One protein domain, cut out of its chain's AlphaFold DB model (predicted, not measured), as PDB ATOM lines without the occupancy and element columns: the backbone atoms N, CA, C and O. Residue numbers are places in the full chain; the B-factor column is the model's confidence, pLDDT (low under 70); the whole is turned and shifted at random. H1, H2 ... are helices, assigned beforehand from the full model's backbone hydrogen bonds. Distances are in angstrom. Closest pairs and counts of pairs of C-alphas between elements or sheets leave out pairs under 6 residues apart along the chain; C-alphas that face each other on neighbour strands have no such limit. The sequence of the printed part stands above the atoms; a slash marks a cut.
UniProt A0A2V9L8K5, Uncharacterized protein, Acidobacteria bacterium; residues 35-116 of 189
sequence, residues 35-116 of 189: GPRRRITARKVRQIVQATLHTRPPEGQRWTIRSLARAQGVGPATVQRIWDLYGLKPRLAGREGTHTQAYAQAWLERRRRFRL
ATOM      1  N   GLY A  35      52.911   3.677  12.866       72.38
ATOM      2  CA  GLY A  35      52.050   4.598  13.585       72.38
ATOM      3  C   GLY A  35      52.627   5.009  14.945       72.38
ATOM      4  O   GLY A  35      53.620   4.448  15.427       72.38
ATOM      5  N   PRO A  36      52.020   6.020  15.585       63.47
ATOM      6  CA  PRO A  36      52.411   6.454  16.916       63.47
ATOM      7  C   PRO A  36      52.131   5.361  17.961       63.47
ATOM      8  O   PRO A  36      51.141   4.632  17.890       63.47
ATOM      9  N   ARG A  37      52.997   5.257  18.980       62.91
ATOM     10  CA  ARG A  37      52.765   4.355  20.123       62.91
ATOM     11  C   ARG A  37      51.421   4.692  20.778       62.91
ATOM     12  O   ARG A  37      51.145   5.863  21.038       62.91
ATOM     13  N   ARG A  38      50.616   3.668  21.098       63.00
ATOM     14  CA  ARG A  38      49.333   3.834  21.807       63.00
ATOM     15  C   ARG A  38      49.545   4.643  23.093       63.00
ATOM     16  O   ARG A  38      50.224   4.180  24.009       63.00
ATOM     17  N   ARG A  39      48.958   5.843  23.159       70.56
ATOM     18  CA  ARG A  39      48.927   6.675  24.369       70.56
ATOM     19  C   ARG A  39      47.765   6.236  25.248       70.56
ATOM     20  O   ARG A  39      46.628   6.155  24.795       70.56
ATOM     21  N   ILE A  40      48.052   5.964  26.511       76.75
ATOM     22  CA  ILE A  40      47.020   5.696  27.508       76.75
ATOM     23  C   ILE A  40      46.546   7.032  28.051       76.75
ATOM     24  O   ILE A  40      47.353   7.888  28.404       76.75
ATOM     25  N   THR A  41      45.232   7.225  28.089       81.94
ATOM     26  CA  THR A  41      44.645   8.473  28.573       81.94
ATOM     27  C   THR A  41      44.862   8.627  30.077       81.94
ATOM     28  O   THR A  41      44.784   7.657  30.834       81.94
ATOM     29  N   ALA A  42      45.066   9.863  30.537       75.25
ATOM     30  CA  ALA A  42      45.245  10.169  31.960       75.25
ATOM     31  C   ALA A  42      44.082   9.649  32.829       75.25
ATOM     32  O   ALA A  42      44.289   9.204  33.956       75.25
ATOM     33  N   ARG A  43      42.859   9.621  32.280       78.00
ATOM     34  CA  ARG A  43      41.683   9.017  32.925       78.00
ATOM     35  C   ARG A  43      41.885   7.530  33.225       78.00
ATOM     36  O   ARG A  43      41.560   7.084  34.320       78.00
ATOM     37  N   LYS A  44      42.432   6.771  32.273       81.94
ATOM     38  CA  LYS A  44      42.673   5.332  32.431       81.94
ATOM     39  C   LYS A  44      43.816   5.060  33.413       81.94
ATOM     40  O   LYS A  44      43.707   4.135  34.208       81.94
ATOM     41  N   VAL A  45      44.856   5.898  33.423       81.81
ATOM     42  CA  VAL A  45      45.918   5.832  34.445       81.81
ATOM     43  C   VAL A  45      45.330   6.021  35.844       81.81
ATOM     44  O   VAL A  45      45.544   5.177  36.709       81.81
ATOM     45  N   ARG A  46      44.508   7.062  36.047       82.00
ATOM     46  CA  ARG A  46      43.814   7.292  37.325       82.00
ATOM     47  C   ARG A  46      42.940   6.107  37.732       82.00
ATOM     48  O   ARG A  46      42.985   5.705  38.885       82.00
ATOM     49  N   GLN A  47      42.205   5.515  36.790       81.12
ATOM     50  CA  GLN A  47      41.376   4.334  37.050       81.12
ATOM     51  C   GLN A  47      42.208   3.141  37.560       81.12
ATOM     52  O   GLN A  47      41.809   2.484  38.516       81.12
ATOM     53  N   ILE A  48      43.379   2.891  36.962       83.44
ATOM     54  CA  ILE A  48      44.292   1.809  37.366       83.44
ATOM     55  C   ILE A  48      44.866   2.069  38.763       83.44
ATOM     56  O   ILE A  48      44.889   1.159  39.591       83.44
ATOM     57  N   VAL A  49      45.295   3.302  39.047       82.75
ATOM     58  CA  VAL A  49      45.824   3.683  40.367       82.75
ATOM     59  C   VAL A  49      44.748   3.531  41.445       82.75
ATOM     60  O   VAL A  49      44.981   2.870  42.451       82.75
ATOM     61  N   GLN A  50      43.547   4.057  41.201       80.12
ATOM     62  CA  GLN A  50      42.418   3.975  42.132       80.12
ATOM     63  C   GLN A  50      41.994   2.524  42.401       80.12
ATOM     64  O   GLN A  50      41.833   2.133  43.554       80.12
ATOM     65  N   ALA A  51      41.904   1.689  41.362       80.44
ATOM     66  CA  ALA A  51      41.620   0.264  41.528       80.44
ATOM     67  C   ALA A  51      42.719  -0.459  42.329       80.44
ATOM     68  O   ALA A  51      42.424  -1.301  43.170       80.44
ATOM     69  N   THR A  52      43.990  -0.102  42.123       82.44
ATOM     70  CA  THR A  52      45.102  -0.704  42.880       82.44
ATOM     71  C   THR A  52      45.004  -0.401  44.378       82.44
ATOM     72  O   THR A  52      45.349  -1.258  45.188       82.44
ATOM     73  N   LEU A  53      44.552   0.803  44.747       75.69
ATOM     74  CA  LEU A  53      44.521   1.271  46.136       75.69
ATOM     75  C   LEU A  53      43.247   0.876  46.893       75.69
ATOM     76  O   LEU A  53      43.317   0.625  48.093       75.69
ATOM     77  N   HIS A  54      42.099   0.826  46.216       75.31
ATOM     78  CA  HIS A  54      40.800   0.770  46.898       75.31
ATOM     79  C   HIS A  54      39.989  -0.496  46.635       75.31
ATOM     80  O   HIS A  54      38.973  -0.703  47.293       75.31
ATOM     81  N   THR A  55      40.400  -1.357  45.703       75.62
ATOM     82  CA  THR A  55      39.626  -2.559  45.366       75.62
ATOM     83  C   THR A  55      40.443  -3.835  45.523       75.62
ATOM     84  O   THR A  55      41.675  -3.817  45.521       75.62
ATOM     85  N   ARG A  56      39.750  -4.971  45.667       79.19
ATOM     86  CA  ARG A  56      40.351  -6.310  45.618       79.19
ATOM     87  C   ARG A  56      40.122  -6.962  44.256       79.19
ATOM     88  O   ARG A  56      39.070  -6.738  43.653       79.19
ATOM     89  N   PRO A  57      41.061  -7.801  43.788       84.38
ATOM     90  CA  PRO A  57      40.810  -8.639  42.630       84.38
ATOM     91  C   PRO A  57      39.771  -9.721  42.944       84.38
ATOM     92  O   PRO A  57      39.752 -10.238  44.060       84.38
ATOM     93  N   PRO A  58      38.982 -10.141  41.943       76.38
ATOM     94  CA  PRO A  58      38.067 -11.272  42.088       76.38
ATOM     95  C   PRO A  58      38.812 -12.602  42.282       76.38
ATOM     96  O   PRO A  58      38.324 -13.493  42.964       76.38
ATOM     97  N   GLU A  59      40.022 -12.722  41.728       75.06
ATOM     98  CA  GLU A  59      40.812 -13.962  41.723       75.06
ATOM     99  C   GLU A  59      41.827 -14.064  42.893       75.06
ATOM    100  O   GLU A  59      42.763 -14.857  42.815       75.06
ATOM    101  N   GLY A  60      41.714 -13.272  43.977       72.25
ATOM    102  CA  GLY A  60      42.578 -13.481  45.155       72.25
ATOM    103  C   GLY A  60      42.712 -12.333  46.163       72.25
ATOM    104  O   GLY A  60      41.937 -11.384  46.193       72.25
ATOM    105  N   GLN A  61      43.742 -12.418  47.015       70.50
ATOM    106  CA  GLN A  61      43.983 -11.462  48.113       70.50
ATOM    107  C   GLN A  61      44.712 -10.170  47.705       70.50
ATOM    108  O   GLN A  61      44.598  -9.165  48.408       70.50
ATOM    109  N   ARG A  62      45.471 -10.171  46.600       78.25
ATOM    110  CA  ARG A  62      46.229  -9.001  46.121       78.25
ATOM    111  C   ARG A  62      46.157  -8.866  44.611       78.25
ATOM    112  O   ARG A  62      46.179  -9.873  43.901       78.25
ATOM    113  N   TRP A  63      46.142  -7.630  44.119       87.12
ATOM    114  CA  TRP A  63      46.286  -7.377  42.689       87.12
ATOM    115  C   TRP A  63      47.628  -7.915  42.192       87.12
ATOM    116  O   TRP A  63      48.686  -7.608  42.738       87.12
ATOM    117  N   THR A  64      47.580  -8.711  41.129       89.50
ATOM    118  CA  THR A  64      48.754  -9.021  40.316       89.50
ATOM    119  C   THR A  64      48.710  -8.145  39.074       89.50
ATOM    120  O   THR A  64      47.638  -7.705  38.651       89.50
ATOM    121  N   ILE A  65      49.864  -7.934  38.443       89.81
ATOM    122  CA  ILE A  65      49.961  -7.181  37.184       89.81
ATOM    123  C   ILE A  65      48.978  -7.748  36.147       89.81
ATOM    124  O   ILE A  65      48.281  -6.999  35.470       89.81
ATOM    125  N   ARG A  66      48.892  -9.082  36.047       90.94
ATOM    126  CA  ARG A  66      48.040  -9.779  35.074       90.94
ATOM    127  C   ARG A  66      46.554  -9.682  35.425       90.94
ATOM    128  O   ARG A  66      45.751  -9.440  34.530       90.94
ATOM    129  N   SER A  67      46.188  -9.826  36.701       90.56
ATOM    130  CA  SER A  67      44.780  -9.734  37.111       90.56
ATOM    131  C   SER A  67      44.240  -8.310  36.978       90.56
ATOM    132  O   SER A  67      43.139  -8.127  36.463       90.56
ATOM    133  N   LEU A  68      45.030  -7.290  37.334       89.62
ATOM    134  CA  LEU A  68      44.621  -5.892  37.169       89.62
ATOM    135  C   LEU A  68      44.549  -5.491  35.691       89.62
ATOM    136  O   LEU A  68      43.635  -4.776  35.286       89.62
ATOM    137  N   ALA A  69      45.473  -5.998  34.872       91.88
ATOM    138  CA  ALA A  69      45.453  -5.812  33.426       91.88
ATOM    139  C   ALA A  69      44.170  -6.369  32.790       91.88
ATOM    140  O   ALA A  69      43.510  -5.653  32.033       91.88
ATOM    141  N   ARG A  70      43.774  -7.598  33.158       90.62
ATOM    142  CA  ARG A  70      42.521  -8.222  32.705       90.62
ATOM    143  C   ARG A  70      41.301  -7.409  33.146       90.62
ATOM    144  O   ARG A  70      40.451  -7.111  32.317       90.62
ATOM    145  N   ALA A  71      41.256  -6.984  34.410       88.94
ATOM    146  CA  ALA A  71      40.137  -6.216  34.957       88.94
ATOM    147  C   ALA A  71      39.977  -4.821  34.320       88.94
ATOM    148  O   ALA A  71      38.865  -4.320  34.197       88.94
ATOM    149  N   GLN A  72      41.077  -4.179  33.915       88.00
ATOM    150  CA  GLN A  72      41.065  -2.815  33.368       88.00
ATOM    151  C   GLN A  72      41.122  -2.755  31.831       88.00
ATOM    152  O   GLN A  72      41.066  -1.654  31.262       88.00
ATOM    153  N   GLY A  73      41.225  -3.915  31.168       88.44
ATOM    154  CA  GLY A  73      41.300  -4.043  29.711       88.44
ATOM    155  C   GLY A  73      42.586  -3.463  29.116       88.44
ATOM    156  O   GLY A  73      42.560  -2.859  28.046       88.44
ATOM    157  N   VAL A  74      43.712  -3.577  29.826       89.50
ATOM    158  CA  VAL A  74      45.016  -3.040  29.398       89.50
ATOM    159  C   VAL A  74      46.075  -4.136  29.333       89.50
ATOM    160  O   VAL A  74      45.927  -5.195  29.928       89.50
ATOM    161  N   GLY A  75      47.172  -3.886  28.615       92.00
ATOM    162  CA  GLY A  75      48.301  -4.817  28.583       92.00
ATOM    163  C   GLY A  75      49.012  -4.914  29.947       92.00
ATOM    164  O   GLY A  75      49.131  -3.902  30.636       92.00
ATOM    165  N   PRO A  76      49.572  -6.072  30.336       90.75
ATOM    166  CA  PRO A  76      50.309  -6.218  31.601       90.75
ATOM    167  C   PRO A  76      51.475  -5.226  31.758       90.75
ATOM    168  O   PRO A  76      51.656  -4.639  32.821       90.75
ATOM    169  N   ALA A  77      52.218  -4.964  30.677       90.00
ATOM    170  CA  ALA A  77      53.339  -4.019  30.680       90.00
ATOM    171  C   ALA A  77      52.913  -2.576  31.006       90.00
ATOM    172  O   ALA A  77      53.680  -1.818  31.591       90.00
ATOM    173  N   THR A  78      51.682  -2.199  30.659       89.69
ATOM    174  CA  THR A  78      51.106  -0.905  31.031       89.69
ATOM    175  C   THR A  78      50.949  -0.789  32.537       89.69
ATOM    176  O   THR A  78      51.318   0.230  33.109       89.69
ATOM    177  N   VAL A  79      50.376  -1.817  33.165       89.50
ATOM    178  CA  VAL A  79      50.131  -1.827  34.609       89.50
ATOM    179  C   VAL A  79      51.456  -1.764  35.351       89.50
ATOM    180  O   VAL A  79      51.608  -0.909  36.215       89.50
ATOM    181  N   GLN A  80      52.429  -2.583  34.940       89.56
ATOM    182  CA  GLN A  80      53.779  -2.556  35.497       89.56
ATOM    183  C   GLN A  80      54.398  -1.157  35.397       89.56
ATOM    184  O   GLN A  80      54.817  -0.596  36.400       89.56
ATOM    185  N   ARG A  81      54.368  -0.542  34.209       85.44
ATOM    186  CA  ARG A  81      54.944   0.790  33.989       85.44
ATOM    187  C   ARG A  81      54.258   1.875  34.817       85.44
ATOM    188  O   ARG A  81      54.925   2.784  35.290       85.44
ATOM    189  N   ILE A  82      52.936   1.802  34.975       83.69
ATOM    190  CA  ILE A  82      52.184   2.726  35.834       83.69
ATOM    191  C   ILE A  82      52.577   2.505  37.296       83.69
ATOM    192  O   ILE A  82      52.836   3.469  38.004       83.69
ATOM    193  N   TRP A  83      52.673   1.262  37.754       86.81
ATOM    194  CA  TRP A  83      53.103   0.977  39.120       86.81
ATOM    195  C   TRP A  83      54.526   1.459  39.401       86.81
ATOM    196  O   TRP A  83      54.729   2.105  40.423       86.81
ATOM    197  N   ASP A  84      55.465   1.253  38.477       82.50
ATOM    198  CA  ASP A  84      56.840   1.749  38.599       82.50
ATOM    199  C   ASP A  84      56.886   3.286  38.637       82.50
ATOM    200  O   ASP A  84      57.559   3.863  39.487       82.50
ATOM    201  N   LEU A  85      56.119   3.963  37.769       75.62
ATOM    202  CA  LEU A  85      56.058   5.432  37.716       75.62
ATOM    203  C   LEU A  85      55.489   6.064  38.992       75.62
ATOM    204  O   LEU A  85      55.909   7.153  39.368       75.62
ATOM    205  N   TYR A  86      54.522   5.407  39.635       76.00
ATOM    206  CA  TYR A  86      53.861   5.909  40.844       76.00
ATOM    207  C   TYR A  86      54.372   5.240  42.134       76.00
ATOM    208  O   TYR A  86      53.803   5.468  43.200       76.00
ATOM    209  N   GLY A  87      55.412   4.398  42.057       77.12
ATOM    210  CA  GLY A  87      55.965   3.672  43.208       77.12
ATOM    211  C   GLY A  87      54.961   2.743  43.906       77.12
ATOM    212  O   GLY A  87      55.071   2.486  45.107       77.12
ATOM    213  N   LEU A  88      53.948   2.259  43.183       76.81
ATOM    214  CA  LEU A  88      52.869   1.458  43.752       76.81
ATOM    215  C   LEU A  88      53.315   0.006  43.905       76.81
ATOM    216  O   LEU A  88      53.629  -0.677  42.933       76.81
ATOM    217  N   LYS A  89      53.267  -0.499  45.137       71.44
ATOM    218  CA  LYS A  89      53.322  -1.937  45.413       71.44
ATOM    219  C   LYS A  89      51.909  -2.408  45.745       71.44
ATOM    220  O   LYS A  89      51.293  -1.796  46.617       71.44
ATOM    221  N   PRO A  90      51.383  -3.470  45.109       68.12
ATOM    222  CA  PRO A  90      50.090  -4.030  45.481       68.12
ATOM    223  C   PRO A  90      50.181  -4.564  46.913       68.12
ATOM    224  O   PRO A  90      50.731  -5.639  47.169       68.12
ATOM    225  N   ARG A  91      49.696  -3.770  47.868       60.12
ATOM    226  CA  ARG A  91      49.623  -4.161  49.274       60.12
ATOM    227  C   ARG A  91      48.500  -5.184  49.429       60.12
ATOM    228  O   ARG A  91      47.528  -5.171  48.672       60.12
ATOM    229  N   LEU A  92      48.627  -6.082  50.404       54.97
ATOM    230  CA  LEU A  92      47.485  -6.875  50.857       54.97
ATOM    231  C   LEU A  92      46.446  -5.878  51.373       54.97
ATOM    232  O   LEU A  92      46.652  -5.272  52.422       54.97
ATOM    233  N   ALA A  93      45.365  -5.669  50.622       47.91
ATOM    234  CA  ALA A  93      44.244  -4.873  51.092       47.91
ATOM    235  C   ALA A  93      43.697  -5.561  52.354       47.91
ATOM    236  O   ALA A  93      43.043  -6.603  52.247       47.91
ATOM    237  N   GLY A  94      44.038  -5.044  53.541       46.91
ATOM    238  CA  GLY A  94      43.551  -5.555  54.829       46.91
ATOM    239  C   GLY A  94      44.573  -5.817  55.943       46.91
ATOM    240  O   GLY A  94      44.257  -6.604  56.829       46.91
ATOM    241  N   ARG A  95      45.775  -5.222  55.952       45.59
ATOM    242  CA  ARG A  95      46.717  -5.374  57.090       45.59
ATOM    243  C   ARG A  95      47.273  -4.072  57.665       45.59
ATOM    244  O   ARG A  95      48.314  -4.082  58.310       45.59
ATOM    245  N   GLU A  96      46.589  -2.955  57.468       46.59
ATOM    246  CA  GLU A  96      46.951  -1.722  58.167       46.59
ATOM    247  C   GLU A  96      46.125  -1.659  59.464       46.59
ATOM    248  O   GLU A  96      44.923  -1.415  59.437       46.59
ATOM    249  N   GLY A  97      46.776  -1.995  60.590       49.06
ATOM    250  CA  GLY A  97      46.236  -1.880  61.949       49.06
ATOM    251  C   GLY A  97      46.194  -3.186  62.751       49.06
ATOM    252  O   GLY A  97      45.460  -4.111  62.416       49.06
ATOM    253  N   THR A  98      46.898  -3.240  63.886       43.91
ATOM    254  CA  THR A  98      46.651  -4.248  64.942       43.91
ATOM    255  C   THR A  98      45.210  -4.174  65.459       43.91
ATOM    256  O   THR A  98      44.634  -5.193  65.818       43.91
ATOM    257  N   HIS A  99      44.589  -2.991  65.394       53.03
ATOM    258  CA  HIS A  99      43.178  -2.756  65.710       53.03
ATOM    259  C   HIS A  99      42.196  -3.426  64.733       53.03
ATOM    260  O   HIS A  99      41.014  -3.534  65.039       53.03
ATOM    261  N   THR A 100      42.662  -3.900  63.576       53.47
ATOM    262  CA  THR A 100      41.841  -4.568  62.554       53.47
ATOM    263  C   THR A 100      41.831  -6.095  62.740       53.47
ATOM    264  O   THR A 100      41.076  -6.796  62.071       53.47
ATOM    265  N   GLN A 101      42.654  -6.642  63.651       61.41
ATOM    266  CA  GLN A 101      42.652  -8.071  63.983       61.41
ATOM    267  C   GLN A 101      41.469  -8.439  64.891       61.41
ATOM    268  O   GLN A 101      41.137  -7.707  65.823       61.41
ATOM    269  N   ALA A 102      40.893  -9.626  64.673       65.56
ATOM    270  CA  ALA A 102      39.741 -10.140  65.421       65.56
ATOM    271  C   ALA A 102      39.946 -10.131  66.948       65.56
ATOM    272  O   ALA A 102      39.024  -9.820  67.694       65.56
ATOM    273  N   TYR A 103      41.169 -10.399  67.418       67.25
ATOM    274  CA  TYR A 103      41.508 -10.319  68.840       67.25
ATOM    275  C   TYR A 103      41.387  -8.892  69.404       67.25
ATOM    276  O   TYR A 103      40.804  -8.698  70.468       67.25
ATOM    277  N   ALA A 104      41.898  -7.885  68.686       65.12
ATOM    278  CA  ALA A 104      41.827  -6.493  69.123       65.12
ATOM    279  C   ALA A 104      40.381  -5.974  69.114       65.12
ATOM    280  O   ALA A 104      39.972  -5.309  70.063       65.12
ATOM    281  N   GLN A 105      39.589  -6.345  68.102       68.38
ATOM    282  CA  GLN A 105      38.152  -6.050  68.050       68.38
ATOM    283  C   GLN A 105      37.407  -6.688  69.231       68.38
ATOM    284  O   GLN A 105      36.730  -5.988  69.980       68.38
ATOM    285  N   ALA A 106      37.636  -7.977  69.503       76.94
ATOM    286  CA  ALA A 106      37.019  -8.677  70.633       76.94
ATOM    287  C   ALA A 106      37.447  -8.124  72.011       76.94
ATOM    288  O   ALA A 106      36.726  -8.270  73.002       76.94
ATOM    289  N   TRP A 107      38.631  -7.515  72.116       82.19
ATOM    290  CA  TRP A 107      39.073  -6.805  73.320       82.19
ATOM    291  C   TRP A 107      38.374  -5.443  73.468       82.19
ATOM    292  O   TRP A 107      37.963  -5.080  74.572       82.19
ATOM    293  N   LEU A 108      38.196  -4.713  72.362       76.06
ATOM    294  CA  LEU A 108      37.530  -3.407  72.314       76.06
ATOM    295  C   LEU A 108      36.025  -3.511  72.587       76.06
ATOM    296  O   LEU A 108      35.488  -2.718  73.357       76.06
ATOM    297  N   GLU A 109      35.353  -4.525  72.042       76.00
ATOM    298  CA  GLU A 109      33.926  -4.789  72.274       76.00
ATOM    299  C   GLU A 109      33.611  -5.047  73.753       76.00
ATOM    300  O   GLU A 109      32.600  -4.575  74.279       76.00
ATOM    301  N   ARG A 110      34.521  -5.728  74.463       81.38
ATOM    302  CA  ARG A 110      34.421  -5.941  75.916       81.38
ATOM    303  C   ARG A 110      34.608  -4.655  76.724       81.38
ATOM    304  O   ARG A 110      34.300  -4.634  77.914       81.38
ATOM    305  N   ARG A 111      35.116  -3.579  76.116       82.31
ATOM    306  CA  ARG A 111      35.468  -2.321  76.787       82.31
ATOM    307  C   ARG A 111      34.800  -1.128  76.106       82.31
ATOM    308  O   ARG A 111      35.460  -0.261  75.541       82.31
ATOM    309  N   ARG A 112      33.482  -1.008  76.305       72.12
ATOM    310  CA  ARG A 112      32.628   0.103  75.819       72.12
ATOM    311  C   ARG A 112      33.050   1.516  76.254       72.12
ATOM    312  O   ARG A 112      32.476   2.493  75.785       72.12
ATOM    313  N   ARG A 113      34.043   1.641  77.142       83.19
ATOM    314  CA  ARG A 113      34.657   2.925  77.517       83.19
ATOM    315  C   ARG A 113      35.402   3.593  76.357       83.19
ATOM    316  O   ARG A 113      35.581   4.803  76.393       83.19
ATOM    317  N   PHE A 114      35.820   2.834  75.345       71.75
ATOM    318  CA  PHE A 114      36.525   3.366  74.182       71.75
ATOM    319  C   PHE A 114      35.575   3.457  72.982       71.75
ATOM    320  O   PHE A 114      35.039   2.444  72.537       71.75
ATOM    321  N   ARG A 115      35.374   4.666  72.441       69.44
ATOM    322  CA  ARG A 115      34.714   4.871  71.143       69.44
ATOM    323  C   ARG A 115      35.789   5.039  70.077       69.44
ATOM    324  O   ARG A 115      36.598   5.957  70.161       69.44
ATOM    325  N   LEU A 116      35.811   4.144  69.095       64.75
ATOM    326  CA  LEU A 116      36.716   4.263  67.959       64.75
ATOM    327  C   LEU A 116      36.075   5.120  66.870       64.75
ATOM    328  O   LEU A 116      34.960   4.840  66.435       64.75
TER     329      LEU A 116
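Overview. This is residues 35 to 116 of the 189 residues of an uncharacterized protein of Acidobacteria bacterium (UniProt A0A2V9L8K5). After a short leading stretch, residues 35 to 41, three short helices, H1, H2 and H3, gather into a small cluster at large angles to one another; the long link of residues 86 to 101 then runs away from it to a lone helix, H4, near the far end. The leading stretch, the link and H4 make the length. The printed part has 82 residues, with four named helices, H1, H2, H3 and H4 in chain order, and no named strand; the class is all helix, though named elements hold under half of the residues, 39 of 82. It is only just extended, close to loose, with a radius of gyration of the C-alphas of 17.9 A and spans of 66 by 23 by 17 A.

Arrangement. H1, residues 42 to 54, and H2, residues 65 to 72, only just touch, with 3 pairs of C-alphas within 8 A, through residues 48 to 52 of H1 alone. Their closest C-alphas, of Ile 48 and Gln 72, are 6.9 A apart, and they run opposite ways at a steep tilt of 64 degrees. H3, residues 76 to 85, touches H2 about perpendicular, at 77 degrees; their closest C-alphas, of Ala 69 and Pro 76, are 5.2 A apart. H3 also touches H1, about perpendicular at 83 degrees, through residues 45 to 49 of H1 alone; the closest C-alphas, of Val 45 and Ile 82, are 7.1 A apart. H4, residues 102 to 109, is apart from H1, H2 and H3. In H1, H2, H3 and H4 every O i to N i+4 pair is within hydrogen-bond range.

Along the chain. H1 starts with C-alpha 42 at (45.245, 10.169, 31.960) and measures 18.2 A from first to last C-alpha. H2 measures 10.6 A, H3 14.4 A and H4 10.5 A; H4 ends with C-alpha 109 at (33.926, -4.789, 72.274).

Size, cuts and confidence. The C-alphas of Gly 35 and Arg 113, the two farthest apart, are 66.3 A from each other. The printed part has no cut. The link from H2 to H3 is tight, that from H1 to H2 short, and that from H3 to H4 long. Residues 100 to 106, of which 102 to 106 belong to H4, and residues 109 to 115 stand free. The mean pLDDT of the printed part is 75.7, and residues 36 to 38, 90 to 105 and 115 to 116 are under 70.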